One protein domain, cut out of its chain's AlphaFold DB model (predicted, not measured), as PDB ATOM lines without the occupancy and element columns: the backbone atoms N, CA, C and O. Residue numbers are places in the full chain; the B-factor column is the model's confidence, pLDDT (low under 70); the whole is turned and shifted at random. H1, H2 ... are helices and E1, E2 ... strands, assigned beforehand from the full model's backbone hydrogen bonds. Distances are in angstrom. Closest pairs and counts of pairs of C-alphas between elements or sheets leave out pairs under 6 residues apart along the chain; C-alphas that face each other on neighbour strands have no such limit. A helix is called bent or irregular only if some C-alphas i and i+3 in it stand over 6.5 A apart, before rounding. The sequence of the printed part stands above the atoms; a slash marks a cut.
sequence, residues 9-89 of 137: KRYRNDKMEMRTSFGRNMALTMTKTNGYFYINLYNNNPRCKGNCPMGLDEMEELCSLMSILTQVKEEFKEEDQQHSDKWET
ATOM      1  N   LYS A   9     -35.812 -24.005  -3.664       85.31
ATOM      2  CA  LYS A   9     -35.160 -25.173  -3.058       85.31
ATOM      3  C   LYS A   9     -33.744 -24.829  -2.600       85.31
ATOM      4  O   LYS A   9     -33.008 -24.117  -3.283       85.31
ATOM      5  N   ARG A  10     -33.342 -25.350  -1.445       84.12
ATOM      6  CA  ARG A  10     -31.979 -25.289  -0.916       84.12
ATOM      7  C   ARG A  10     -31.597 -26.643  -0.341       84.12
ATOM      8  O   ARG A  10     -32.316 -27.189   0.484       84.12
ATOM      9  N   TYR A  11     -30.433 -27.146  -0.730       83.69
ATOM     10  CA  TYR A  11     -29.895 -28.414  -0.241       83.69
ATOM     11  C   TYR A  11     -28.743 -28.131   0.721       83.69
ATOM     12  O   TYR A  11     -27.854 -27.334   0.412       83.69
ATOM     13  N   ARG A  12     -28.761 -28.746   1.905       80.25
ATOM     14  CA  ARG A  12     -27.717 -28.570   2.921       80.25
ATOM     15  C   ARG A  12     -27.614 -29.805   3.815       80.25
ATOM     16  O   ARG A  12     -28.585 -30.128   4.486       80.25
ATOM     17  N   ASN A  13     -26.439 -30.439   3.876       74.25
ATOM     18  CA  ASN A  13     -26.134 -31.585   4.756       74.25
ATOM     19  C   ASN A  13     -27.241 -32.658   4.760       74.25
ATOM     20  O   ASN A  13     -27.865 -32.887   5.796       74.25
ATOM     21  N   ASP A  14     -27.548 -33.221   3.587       73.56
ATOM     22  CA  ASP A  14     -28.602 -34.236   3.383       73.56
ATOM     23  C   ASP A  14     -30.035 -33.773   3.693       73.56
ATOM     24  O   ASP A  14     -30.984 -34.561   3.679       73.56
ATOM     25  N   LYS A  15     -30.224 -32.470   3.929       79.12
ATOM     26  CA  LYS A  15     -31.532 -31.839   4.087       79.12
ATOM     27  C   LYS A  15     -31.887 -31.052   2.840       79.12
ATOM     28  O   LYS A  15     -31.081 -30.261   2.351       79.12
ATOM     29  N   MET A  16     -33.116 -31.215   2.371       82.44
ATOM     30  CA  MET A  16     -33.701 -30.325   1.372       82.44
ATOM     31  C   MET A  16     -34.690 -29.401   2.071       82.44
ATOM     32  O   MET A  16     -35.644 -29.882   2.674       82.44
ATOM     33  N   GLU A  17     -34.464 -28.094   1.993       85.06
ATOM     34  CA  GLU A  17     -35.398 -27.057   2.419       85.06
ATOM     35  C   GLU A  17     -36.077 -26.454   1.185       85.06
ATOM     36  O   GLU A  17     -35.415 -25.937   0.288       85.06
ATOM     37  N   MET A  18     -37.402 -26.504   1.146       84.38
ATOM     38  CA  MET A  18     -38.233 -25.896   0.119       84.38
ATOM     39  C   MET A  18     -39.046 -24.771   0.743       84.38
ATOM     40  O   MET A  18     -39.674 -24.958   1.780       84.38
ATOM     41  N   ARG A  19     -39.044 -23.594   0.129       86.38
ATOM     42  CA  ARG A  19     -39.780 -22.427   0.619       86.38
ATOM     43  C   ARG A  19     -40.678 -21.882  -0.465       86.38
ATOM     44  O   ARG A  19     -40.246 -21.733  -1.605       86.38
ATOM     45  N   THR A  20     -41.895 -21.524  -0.093       84.88
ATOM     46  CA  THR A  20     -42.786 -20.756  -0.955       84.88
ATOM     47  C   THR A  20     -43.545 -19.720  -0.144       84.88
ATOM     48  O   THR A  20     -43.786 -19.898   1.049       84.88
ATOM     49  N   SER A  21     -43.877 -18.607  -0.786       83.75
ATOM     50  CA  SER A  21     -44.763 -17.585  -0.233       83.75
ATOM     51  C   SER A  21     -46.040 -17.600  -1.049       83.75
ATOM     52  O   SER A  21     -45.988 -17.719  -2.271       83.75
ATOM     53  N   PHE A  22     -47.174 -17.509  -0.374       78.44
ATOM     54  CA  PHE A  22     -48.473 -17.550  -1.017       78.44
ATOM     55  C   PHE A  22     -49.442 -16.645  -0.272       78.44
ATOM     56  O   PHE A  22     -49.294 -16.396   0.924       78.44
ATOM     57  N   GLY A  23     -50.417 -16.115  -1.000       75.00
ATOM     58  CA  GLY A  23     -51.258 -15.072  -0.439       75.00
ATOM     59  C   GLY A  23     -50.476 -13.793  -0.111       75.00
ATOM     60  O   GLY A  23     -49.398 -13.545  -0.656       75.00
ATOM     61  N   ARG A  24     -51.020 -12.955   0.775       74.81
ATOM     62  CA  ARG A  24     -50.402 -11.681   1.183       74.81
ATOM     63  C   ARG A  24     -49.335 -11.842   2.247       74.81
ATOM     64  O   ARG A  24     -48.336 -11.132   2.208       74.81
ATOM     65  N   ASN A  25     -49.576 -12.713   3.220       77.38
ATOM     66  CA  ASN A  25     -48.722 -12.819   4.400       77.38
ATOM     67  C   ASN A  25     -48.344 -14.259   4.734       77.38
ATOM     68  O   ASN A  25     -47.663 -14.469   5.732       77.38
ATOM     69  N   MET A  26     -48.749 -15.253   3.944       79.00
ATOM     70  CA  MET A  26     -48.433 -16.637   4.262       79.00
ATOM     71  C   MET A  26     -47.156 -17.103   3.571       79.00
ATOM     72  O   MET A  26     -46.838 -16.767   2.429       79.00
ATOM     73  N   ALA A  27     -46.388 -17.897   4.298       83.12
ATOM     74  CA  ALA A  27     -45.236 -18.593   3.768       83.12
ATOM     75  C   ALA A  27     -45.215 -20.012   4.313       83.12
ATOM     76  O   ALA A  27     -45.570 -20.261   5.462       83.12
ATOM     77  N   LEU A  28     -44.764 -20.947   3.494       83.94
ATOM     78  CA  LEU A  28     -44.562 -22.329   3.881       83.94
ATOM     79  C   LEU A  28     -43.096 -22.682   3.689       83.94
ATOM     80  O   LEU A  28     -42.486 -22.358   2.669       83.94
ATOM     81  N   THR A  29     -42.532 -23.352   4.687       85.06
ATOM     82  CA  THR A  29     -41.227 -23.998   4.579       85.06
ATOM     83  C   THR A  29     -41.406 -25.490   4.788       85.06
ATOM     84  O   THR A  29     -42.037 -25.915   5.752       85.06
ATOM     85  N   MET A  30     -40.837 -26.278   3.891       83.69
ATOM     86  CA  MET A  30     -40.795 -27.724   3.965       83.69
ATOM     87  C   MET A  30     -39.360 -28.201   4.084       83.69
ATOM     88  O   MET A  30     -38.479 -27.684   3.407       83.69
ATOM     89  N   THR A  31     -39.115 -29.198   4.924       84.94
ATOM     90  CA  THR A  31     -37.788 -29.793   5.083       84.94
ATOM     91  C   THR A  31     -37.875 -31.308   4.975       84.94
ATOM     92  O   THR A  31     -38.607 -31.928   5.743       84.94
ATOM     93  N   LYS A  32     -37.119 -31.914   4.050       81.56
ATOM     94  CA  LYS A  32     -36.908 -33.371   3.981       81.56
ATOM     95  C   LYS A  32     -35.638 -33.723   4.756       81.56
ATOM     96  O   LYS A  32     -34.585 -33.128   4.529       81.56
ATOM     97  N   THR A  33     -35.728 -34.655   5.697       81.19
ATOM     98  CA  THR A  33     -34.597 -35.156   6.501       81.19
ATOM     99  C   THR A  33     -34.859 -36.600   6.885       81.19
ATOM    100  O   THR A  33     -35.903 -36.890   7.460       81.19
ATOM    101  N   ASN A  34     -33.908 -37.498   6.609       79.44
ATOM    102  CA  ASN A  34     -33.984 -38.918   6.985       79.44
ATOM    103  C   ASN A  34     -35.302 -39.601   6.560       79.44
ATOM    104  O   ASN A  34     -35.865 -40.383   7.317       79.44
ATOM    105  N   GLY A  35     -35.837 -39.250   5.385       74.56
ATOM    106  CA  GLY A  35     -37.117 -39.772   4.884       74.56
ATOM    107  C   GLY A  35     -38.375 -39.117   5.473       74.56
ATOM    108  O   GLY A  35     -39.469 -39.366   4.978       74.56
ATOM    109  N   TYR A  36     -38.241 -38.236   6.468       76.31
ATOM    110  CA  TYR A  36     -39.354 -37.488   7.054       76.31
ATOM    111  C   TYR A  36     -39.504 -36.103   6.423       76.31
ATOM    112  O   TYR A  36     -38.513 -35.441   6.098       76.31
ATOM    113  N   PHE A  37     -40.756 -35.653   6.308       78.00
ATOM    114  CA  PHE A  37     -41.124 -34.316   5.851       78.00
ATOM    115  C   PHE A  37     -41.632 -33.474   7.016       78.00
ATOM    116  O   PHE A  37     -42.568 -33.857   7.711       78.00
ATOM    117  N   TYR A  38     -41.037 -32.301   7.186       81.06
ATOM    118  CA  TYR A  38     -41.444 -31.311   8.174       81.06
ATOM    119  C   TYR A  38     -42.033 -30.114   7.439       81.06
ATOM    120  O   TYR A  38     -41.343 -29.506   6.626       81.06
ATOM    121  N   ILE A  39     -43.295 -29.785   7.708       82.50
ATOM    122  CA  ILE A  39     -43.987 -28.629   7.127       82.50
ATOM    123  C   ILE A  39     -44.166 -27.583   8.222       82.50
ATOM    124  O   ILE A  39     -44.745 -27.871   9.264       82.50
ATOM    125  N   ASN A  40     -43.705 -26.364   7.966       82.00
ATOM    126  CA  ASN A  40     -43.938 -25.212   8.822       82.00
ATOM    127  C   ASN A  40     -44.676 -24.138   8.030       82.00
ATOM    128  O   ASN A  40     -44.204 -23.701   6.977       82.00
ATOM    129  N   LEU A  41     -45.824 -23.713   8.550       81.00
ATOM    130  CA  LEU A  41     -46.607 -22.608   8.015       81.00
ATOM    131  C   LEU A  41     -46.343 -21.354   8.852       81.00
ATOM    132  O   LEU A  41     -46.411 -21.392  10.078       81.00
ATOM    133  N   TYR A  42     -46.061 -20.246   8.181       77.06
ATOM    134  CA  TYR A  42     -45.755 -18.959   8.785       77.06
ATOM    135  C   TYR A  42     -46.752 -17.916   8.300       77.06
ATOM    136  O   TYR A  42     -46.996 -17.797   7.100       77.06
ATOM    137  N   ASN A  43     -47.270 -17.122   9.234       78.38
ATOM    138  CA  ASN A  43     -47.933 -15.865   8.923       78.38
ATOM    139  C   ASN A  43     -46.928 -14.732   9.175       78.38
ATOM    140  O   ASN A  43     -46.622 -14.394  10.316       78.38
ATOM    141  N   ASN A  44     -46.387 -14.171   8.099       74.94
ATOM    142  CA  ASN A  44     -45.441 -13.059   8.096       74.94
ATOM    143  C   ASN A  44     -46.111 -11.704   8.355       74.94
ATOM    144  O   ASN A  44     -45.455 -10.676   8.192       74.94
ATOM    145  N   ASN A  45     -47.392 -11.666   8.736       72.25
ATOM    146  CA  ASN A  45     -48.066 -10.419   9.059       72.25
ATOM    147  C   ASN A  45     -47.332  -9.735  10.231       72.25
ATOM    148  O   ASN A  45     -47.417 -10.206  11.366       72.25
ATOM    149  N   PRO A  46     -46.647  -8.598  10.002       67.38
ATOM    150  CA  PRO A  46     -45.815  -7.957  11.020       67.38
ATOM    151  C   PRO A  46     -46.646  -7.374  12.168       67.38
ATOM    152  O   PRO A  46     -46.109  -7.051  13.228       67.38
ATOM    153  N   ARG A  47     -47.961  -7.227  11.964       68.56
ATOM    154  CA  ARG A  47     -48.909  -6.807  12.998       68.56
ATOM    155  C   ARG A  47     -49.340  -7.949  13.905       68.56
ATOM    156  O   ARG A  47     -49.983  -7.684  14.916       68.56
ATOM    157  N   CYS A  48     -48.986  -9.186  13.574       64.38
ATOM    158  CA  CYS A  48     -49.342 -10.334  14.371       64.38
ATOM    159  C   CYS A  48     -48.146 -10.883  15.157       64.38
ATOM    160  O   CYS A  48     -47.116 -11.252  14.600       64.38
ATOM    161  N   LYS A  49     -48.297 -10.943  16.483       57.09
ATOM    162  CA  LYS A  49     -47.370 -11.611  17.403       57.09
ATOM    163  C   LYS A  49     -48.178 -12.600  18.245       57.09
ATOM    164  O   LYS A  49     -48.827 -12.188  19.200       57.09
ATOM    165  N   GLY A  50     -48.164 -13.882  17.880       66.31
ATOM    166  CA  GLY A  50     -48.907 -14.945  18.573       66.31
ATOM    167  C   GLY A  50     -50.080 -15.488  17.752       66.31
ATOM    168  O   GLY A  50     -49.960 -15.634  16.539       66.31
ATOM    169  N   ASN A  51     -51.204 -15.802  18.404       57.28
ATOM    170  CA  ASN A  51     -52.400 -16.307  17.723       57.28
ATOM    171  C   ASN A  51     -53.110 -15.173  16.970       57.28
ATOM    172  O   ASN A  51     -53.798 -14.352  17.578       57.28
ATOM    173  N   CYS A  52     -52.946 -15.139  15.648       61.69
ATOM    174  CA  CYS A  52     -53.692 -14.235  14.778       61.69
ATOM    175  C   CYS A  52     -55.115 -14.764  14.590       61.69
ATOM    176  O   CYS A  52     -55.264 -15.932  14.221       61.69
ATOM    177  N   PRO A  53     -56.159 -13.941  14.776       61.72
ATOM    178  CA  PRO A  53     -57.469 -14.292  14.253       61.72
ATOM    179  C   PRO A  53     -57.377 -14.334  12.723       61.72
ATOM    180  O   PRO A  53     -57.042 -13.325  12.109       61.72
ATOM    181  N   MET A  54     -57.644 -15.495  12.120       64.44
ATOM    182  CA  MET A  54     -57.786 -15.601  10.666       64.44
ATOM    183  C   MET A  54     -59.148 -15.055  10.254       64.44
ATOM    184  O   MET A  54     -60.181 -15.538  10.723       64.44
ATOM    185  N   GLY A  55     -59.149 -14.057   9.376       67.56
ATOM    186  CA  GLY A  55     -60.340 -13.637   8.652       67.56
ATOM    187  C   GLY A  55     -60.709 -14.614   7.532       67.56
ATOM    188  O   GLY A  55     -59.996 -15.575   7.243       67.56
ATOM    189  N   LEU A  56     -61.833 -14.340   6.867       65.62
ATOM    190  CA  LEU A  56     -62.296 -15.114   5.709       65.62
ATOM    191  C   LEU A  56     -61.286 -15.102   4.548       65.62
ATOM    192  O   LEU A  56     -61.087 -16.141   3.930       65.62
ATOM    193  N   ASP A  57     -60.594 -13.981   4.308       66.94
ATOM    194  CA  ASP A  57     -59.506 -13.899   3.321       66.94
ATOM    195  C   ASP A  57     -58.381 -14.906   3.619       66.94
ATOM    196  O   ASP A  57     -57.931 -15.625   2.733       66.94
ATOM    197  N   GLU A  58     -57.951 -15.019   4.880       67.25
ATOM    198  CA  GLU A  58     -56.895 -15.961   5.282       67.25
ATOM    199  C   GLU A  58     -57.374 -17.421   5.217       67.25
ATOM    200  O   GLU A  58     -56.591 -18.324   4.912       67.25
ATOM    201  N   MET A  59     -58.671 -17.663   5.432       67.38
ATOM    202  CA  MET A  59     -59.286 -18.974   5.210       67.38
ATOM    203  C   MET A  59     -59.279 -19.362   3.722       67.38
ATOM    204  O   MET A  59     -59.036 -20.522   3.389       67.38
ATOM    205  N   GLU A  60     -59.481 -18.406   2.815       68.81
ATOM    206  CA  GLU A  60     -59.351 -18.635   1.373       68.81
ATOM    207  C   GLU A  60     -57.887 -18.908   0.972       68.81
ATOM    208  O   GLU A  60     -57.597 -19.781   0.146       68.81
ATOM    209  N   GLU A  61     -56.931 -18.249   1.634       70.25
ATOM    210  CA  GLU A  61     -55.503 -18.538   1.470       70.25
ATOM    211  C   GLU A  61     -55.141 -19.958   1.956       70.25
ATOM    212  O   GLU A  61     -54.320 -20.630   1.327       70.25
ATOM    213  N   LEU A  62     -55.801 -20.490   2.994       68.00
ATOM    214  CA  LEU A  62     -55.643 -21.893   3.410       68.00
ATOM    215  C   LEU A  62     -56.173 -22.898   2.373       68.00
ATOM    216  O   LEU A  62     -55.610 -23.984   2.225       68.00
ATOM    217  N   CYS A  63     -57.203 -22.557   1.598       67.06
ATOM    218  CA  CYS A  63     -57.604 -23.394   0.461       67.06
ATOM    219  C   CYS A  63     -56.489 -23.462  -0.597       67.06
ATOM    220  O   CYS A  63     -56.239 -24.521  -1.178       67.06
ATOM    221  N   SER A  64     -55.754 -22.361  -0.787       73.06
ATOM    222  CA  SER A  64     -54.572 -22.340  -1.657       73.06
ATOM    223  C   SER A  64     -53.426 -23.185  -1.087       73.06
ATOM    224  O   SER A  64     -52.731 -23.852  -1.853       73.06
ATOM    225  N   LEU A  65     -53.276 -23.257   0.243       74.06
ATOM    226  CA  LEU A  65     -52.304 -24.139   0.905       74.06
ATOM    227  C   LEU A  65     -52.506 -25.615   0.536       74.06
ATOM    228  O   LEU A  65     -51.529 -26.306   0.267       74.06
ATOM    229  N   MET A  66     -53.745 -26.106   0.462       75.06
ATOM    230  CA  MET A  66     -54.002 -27.495   0.048       75.06
ATOM    231  C   MET A  66     -53.530 -27.772  -1.387       75.06
ATOM    232  O   MET A  66     -52.959 -28.830  -1.667       75.06
ATOM    233  N   SER A  67     -53.718 -26.810  -2.294       78.25
ATOM    234  CA  SER A  67     -53.219 -26.917  -3.670       78.25
ATOM    235  C   SER A  67     -51.689 -26.892  -3.723       78.25
ATOM    236  O   SER A  67     -51.085 -27.687  -4.443       78.25
ATOM    237  N   ILE A  68     -51.061 -26.049  -2.901       75.31
ATOM    238  CA  ILE A  68     -49.605 -25.979  -2.744       75.31
ATOM    239  C   ILE A  68     -49.060 -27.312  -2.235       75.31
ATOM    240  O   ILE A  68     -48.157 -27.866  -2.844       75.31
ATOM    241  N   LEU A  69     -49.633 -27.869  -1.167       76.81
ATOM    242  CA  LEU A  69     -49.207 -29.159  -0.617       76.81
ATOM    243  C   LEU A  69     -49.342 -30.297  -1.636       76.81
ATOM    244  O   LEU A  69     -48.508 -31.200  -1.656       76.81
ATOM    245  N   THR A  70     -50.356 -30.237  -2.502       80.44
ATOM    246  CA  THR A  70     -50.529 -31.203  -3.595       80.44
ATOM    247  C   THR A  70     -49.413 -31.073  -4.634       80.44
ATOM    248  O   THR A  70     -48.767 -32.072  -4.931       80.44
ATOM    249  N   GLN A  71     -49.112 -29.854  -5.102       76.44
ATOM    250  CA  GLN A  71     -48.003 -29.602  -6.039       76.44
ATOM    251  C   GLN A  71     -46.648 -30.009  -5.450       76.44
ATOM    252  O   GLN A  71     -45.841 -30.649  -6.118       76.44
ATOM    253  N   VAL A  72     -46.414 -29.704  -4.173       73.31
ATOM    254  CA  VAL A  72     -45.182 -30.094  -3.482       73.31
ATOM    255  C   VAL A  72     -45.056 -31.615  -3.422       73.31
ATOM    256  O   VAL A  72     -43.989 -32.158  -3.694       73.31
ATOM    257  N   LYS A  73     -46.140 -32.324  -3.094       75.81
ATOM    258  CA  LYS A  73     -46.147 -33.791  -3.077       75.81
ATOM    259  C   LYS A  73     -45.767 -34.377  -4.439       75.81
ATOM    260  O   LYS A  73     -45.064 -35.383  -4.468       75.81
ATOM    261  N   GLU A  74     -46.219 -33.773  -5.536       78.81
ATOM    262  CA  GLU A  74     -45.856 -34.197  -6.892       78.81
ATOM    263  C   GLU A  74     -44.378 -33.919  -7.202       78.81
ATOM    264  O   GLU A  74     -43.665 -34.866  -7.532       78.81
ATOM    265  N   GLU A  75     -43.879 -32.701  -6.948       71.19
ATOM    266  CA  GLU A  75     -42.454 -32.367  -7.136       71.19
ATOM    267  C   GLU A  75     -41.522 -33.287  -6.331       71.19
ATOM    268  O   GLU A  75     -40.458 -33.690  -6.805       71.19
ATOM    269  N   PHE A  76     -41.908 -33.650  -5.105       70.56
ATOM    270  CA  PHE A  76     -41.124 -34.576  -4.290       70.56
ATOM    271  C   PHE A  76     -41.209 -36.015  -4.770       70.56
ATOM    272  O   PHE A  76     -40.236 -36.747  -4.605       70.56
ATOM    273  N   LYS A  77     -42.346 -36.440  -5.325       71.19
ATOM    274  CA  LYS A  77     -42.483 -37.780  -5.898       71.19
ATOM    275  C   LYS A  77     -41.563 -37.934  -7.110       71.19
ATOM    276  O   LYS A  77     -40.920 -38.971  -7.240       71.19
ATOM    277  N   GLU A  78     -41.462 -36.903  -7.944       68.31
ATOM    278  CA  GLU A  78     -40.532 -36.876  -9.077       68.31
ATOM    279  C   GLU A  78     -39.063 -36.890  -8.617       68.31
ATOM    280  O   GLU A  78     -38.265 -37.668  -9.145       68.31
ATOM    281  N   GLU A  79     -38.696 -36.114  -7.587       64.25
ATOM    282  CA  GLU A  79     -37.325 -36.138  -7.050       64.25
ATOM    283  C   GLU A  79     -36.966 -37.442  -6.328       64.25
ATOM    284  O   GLU A  79     -35.837 -37.915  -6.450       64.25
ATOM    285  N   ASP A  80     -37.895 -38.038  -5.578       62.34
ATOM    286  CA  ASP A  80     -37.672 -39.324  -4.908       62.34
ATOM    287  C   ASP A  80     -37.444 -40.442  -5.934       62.34
ATOM    288  O   ASP A  80     -36.532 -41.250  -5.773       62.34
ATOM    289  N   GLN A  81     -38.178 -40.410  -7.049       61.12
ATOM    290  CA  GLN A  81     -37.994 -41.344  -8.155       61.12
ATOM    291  C   GLN A  81     -36.639 -41.145  -8.859       61.12
ATOM    292  O   GLN A  81     -35.932 -42.120  -9.100       61.12
ATOM    293  N   GLN A  82     -36.205 -39.898  -9.094       55.69
ATOM    294  CA  GLN A  82     -34.869 -39.609  -9.643       55.69
ATOM    295  C   GLN A  82     -33.715 -39.988  -8.701       55.69
ATOM    296  O   GLN A  82     -32.630 -40.349  -9.165       55.69
ATOM    297  N   HIS A  83     -33.910 -39.885  -7.385       49.25
ATOM    298  CA  HIS A  83     -32.893 -40.258  -6.402       49.25
ATOM    299  C   HIS A  83     -32.853 -41.766  -6.123       49.25
ATOM    300  O   HIS A  83     -31.769 -42.285  -5.861       49.25
ATOM    301  N   SER A  84     -33.980 -42.475  -6.221       48.41
ATOM    302  CA  SER A  84     -34.021 -43.935  -6.075       48.41
ATOM    303  C   SER A  84     -33.268 -44.641  -7.213       48.41
ATOM    304  O   SER A  84     -32.481 -45.548  -6.952       48.41
ATOM    305  N   ASP A  85     -33.389 -44.149  -8.452       43.31
ATOM    306  CA  ASP A  85     -32.662 -44.678  -9.622       43.31
ATOM    307  C   ASP A  85     -31.127 -44.588  -9.466       43.31
ATOM    308  O   ASP A  85     -30.375 -45.468  -9.893       43.31
ATOM    309  N   LYS A  86     -30.641 -43.547  -8.772       41.56
ATOM    310  CA  LYS A  86     -29.214 -43.377  -8.446       41.56
ATOM    311  C   LYS A  86     -28.701 -44.342  -7.373       41.56
ATOM    312  O   LYS A  86     -27.490 -44.539  -7.292       41.56
ATOM    313  N   TRP A  87     -29.581 -44.925  -6.557       43.69
ATOM    314  CA  TRP A  87     -29.211 -45.889  -5.514       43.69
ATOM    315  C   TRP A  87     -29.316 -47.352  -5.969       43.69
ATOM    316  O   TRP A  87     -28.634 -48.199  -5.399       43.69
ATOM    317  N   GLU A  88     -30.086 -47.654  -7.020       40.72
ATOM    318  CA  GLU A  88     -30.127 -48.994  -7.640       40.72
ATOM    319  C   GLU A  88     -28.976 -49.260  -8.628       40.72
ATOM    320  O   GLU A  88     -28.712 -50.406  -8.983       40.72
ATOM    321  N   THR A  89     -28.230 -48.226  -9.031       42.28
ATOM    322  CA  THR A  89     -27.057 -48.337  -9.921       42.28
ATOM    323  C   THR A  89     -25.712 -48.273  -9.189       42.28
ATOM    324  O   THR A  89     -24.672 -48.038  -9.805       42.28
TER     325      THR A  89
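Overview. This is residues 9 to 89 of the 137 residues of an uncharacterized protein of Mytilus galloprovincialis (UniProt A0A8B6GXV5). A twisted sheet of four antiparallel strands has one long helix, H1, running along one of its faces; the other face is bare of named helices. H1 makes the longest axis, and its last part sticks out past the sheet: residues 81 to 89, of which 81 to 88 belong to H1, stand free. The 81 printed residues hold four named strands and then one named helix, E1 E2 E3 E4 H1, with the sheet in the order E1 - E2 - E3 - E4, and the class is mixed, helices and strands. The whole is loose, with a radius of gyration of the C-alphas of 15.4 A, and a rod in outline, spanning 51 by 24 by 16 A.

Along the chain. E1 is residues 9 to 12, 10.1 A from first to last C-alpha, and begins at C-alpha 9 at (-35.160, -25.173, -3.058). E2 is residues 15 to 22, 22.7 A long. E3 is residues 26 to 33, 23.2 A long. E4 is residues 36 to 43, 23.3 A long, and ends at C-alpha 43 at (-47.933, -15.865, 8.923). H1 is residues 56 to 88, 48.6 A long, is not bent, and ends at C-alpha 88 at (-30.127, -48.994, -7.640).

Arrangement. The strands form a meander, each the antiparallel neighbour of the one before, and the sheet is twisted. E1 and E2 are a hairpin, with directions at 153 degrees; N 10 and O 17 are within hydrogen-bond range at 2.8 A. E2 and E3 are a hairpin at 166 degrees, with N 18 and O 30 at 2.8 A and N 30 and O 18 at 2.7 A. E3 and E4 are a hairpin at 163 degrees, with N 31 and O 38 at 2.8 A. The edge strands E1 and E4 are apart. H1 is on the sheet at a height over the sheet of 8.2 A, giving two layers, a helix on one face of a sheet. It lies over E2 and E3 and runs along the strands, at 26 degrees to E2 on the local plane. The closest C-alphas of E2 and H1 are those of Phe 22 and Glu 61, 7.5 A apart. In H1, 27 of 29 O i to N i+4 pairs are within hydrogen-bond range.

Size, cuts and confidence. The two C-alphas farthest apart, those of Arg 47 and Thr 89, are 52.2 A apart. Without the residues that stand free, the body of 72 residues spans 37 by 23 by 16 A. The printed part has no cut. The links between successive strands are tight, and the link from E4 to H1, residues 44 to 55, is long. The mean pLDDT of the printed part is 71.9; residues 46 to 60, 62 to 63 and 78 to 89 are under 70.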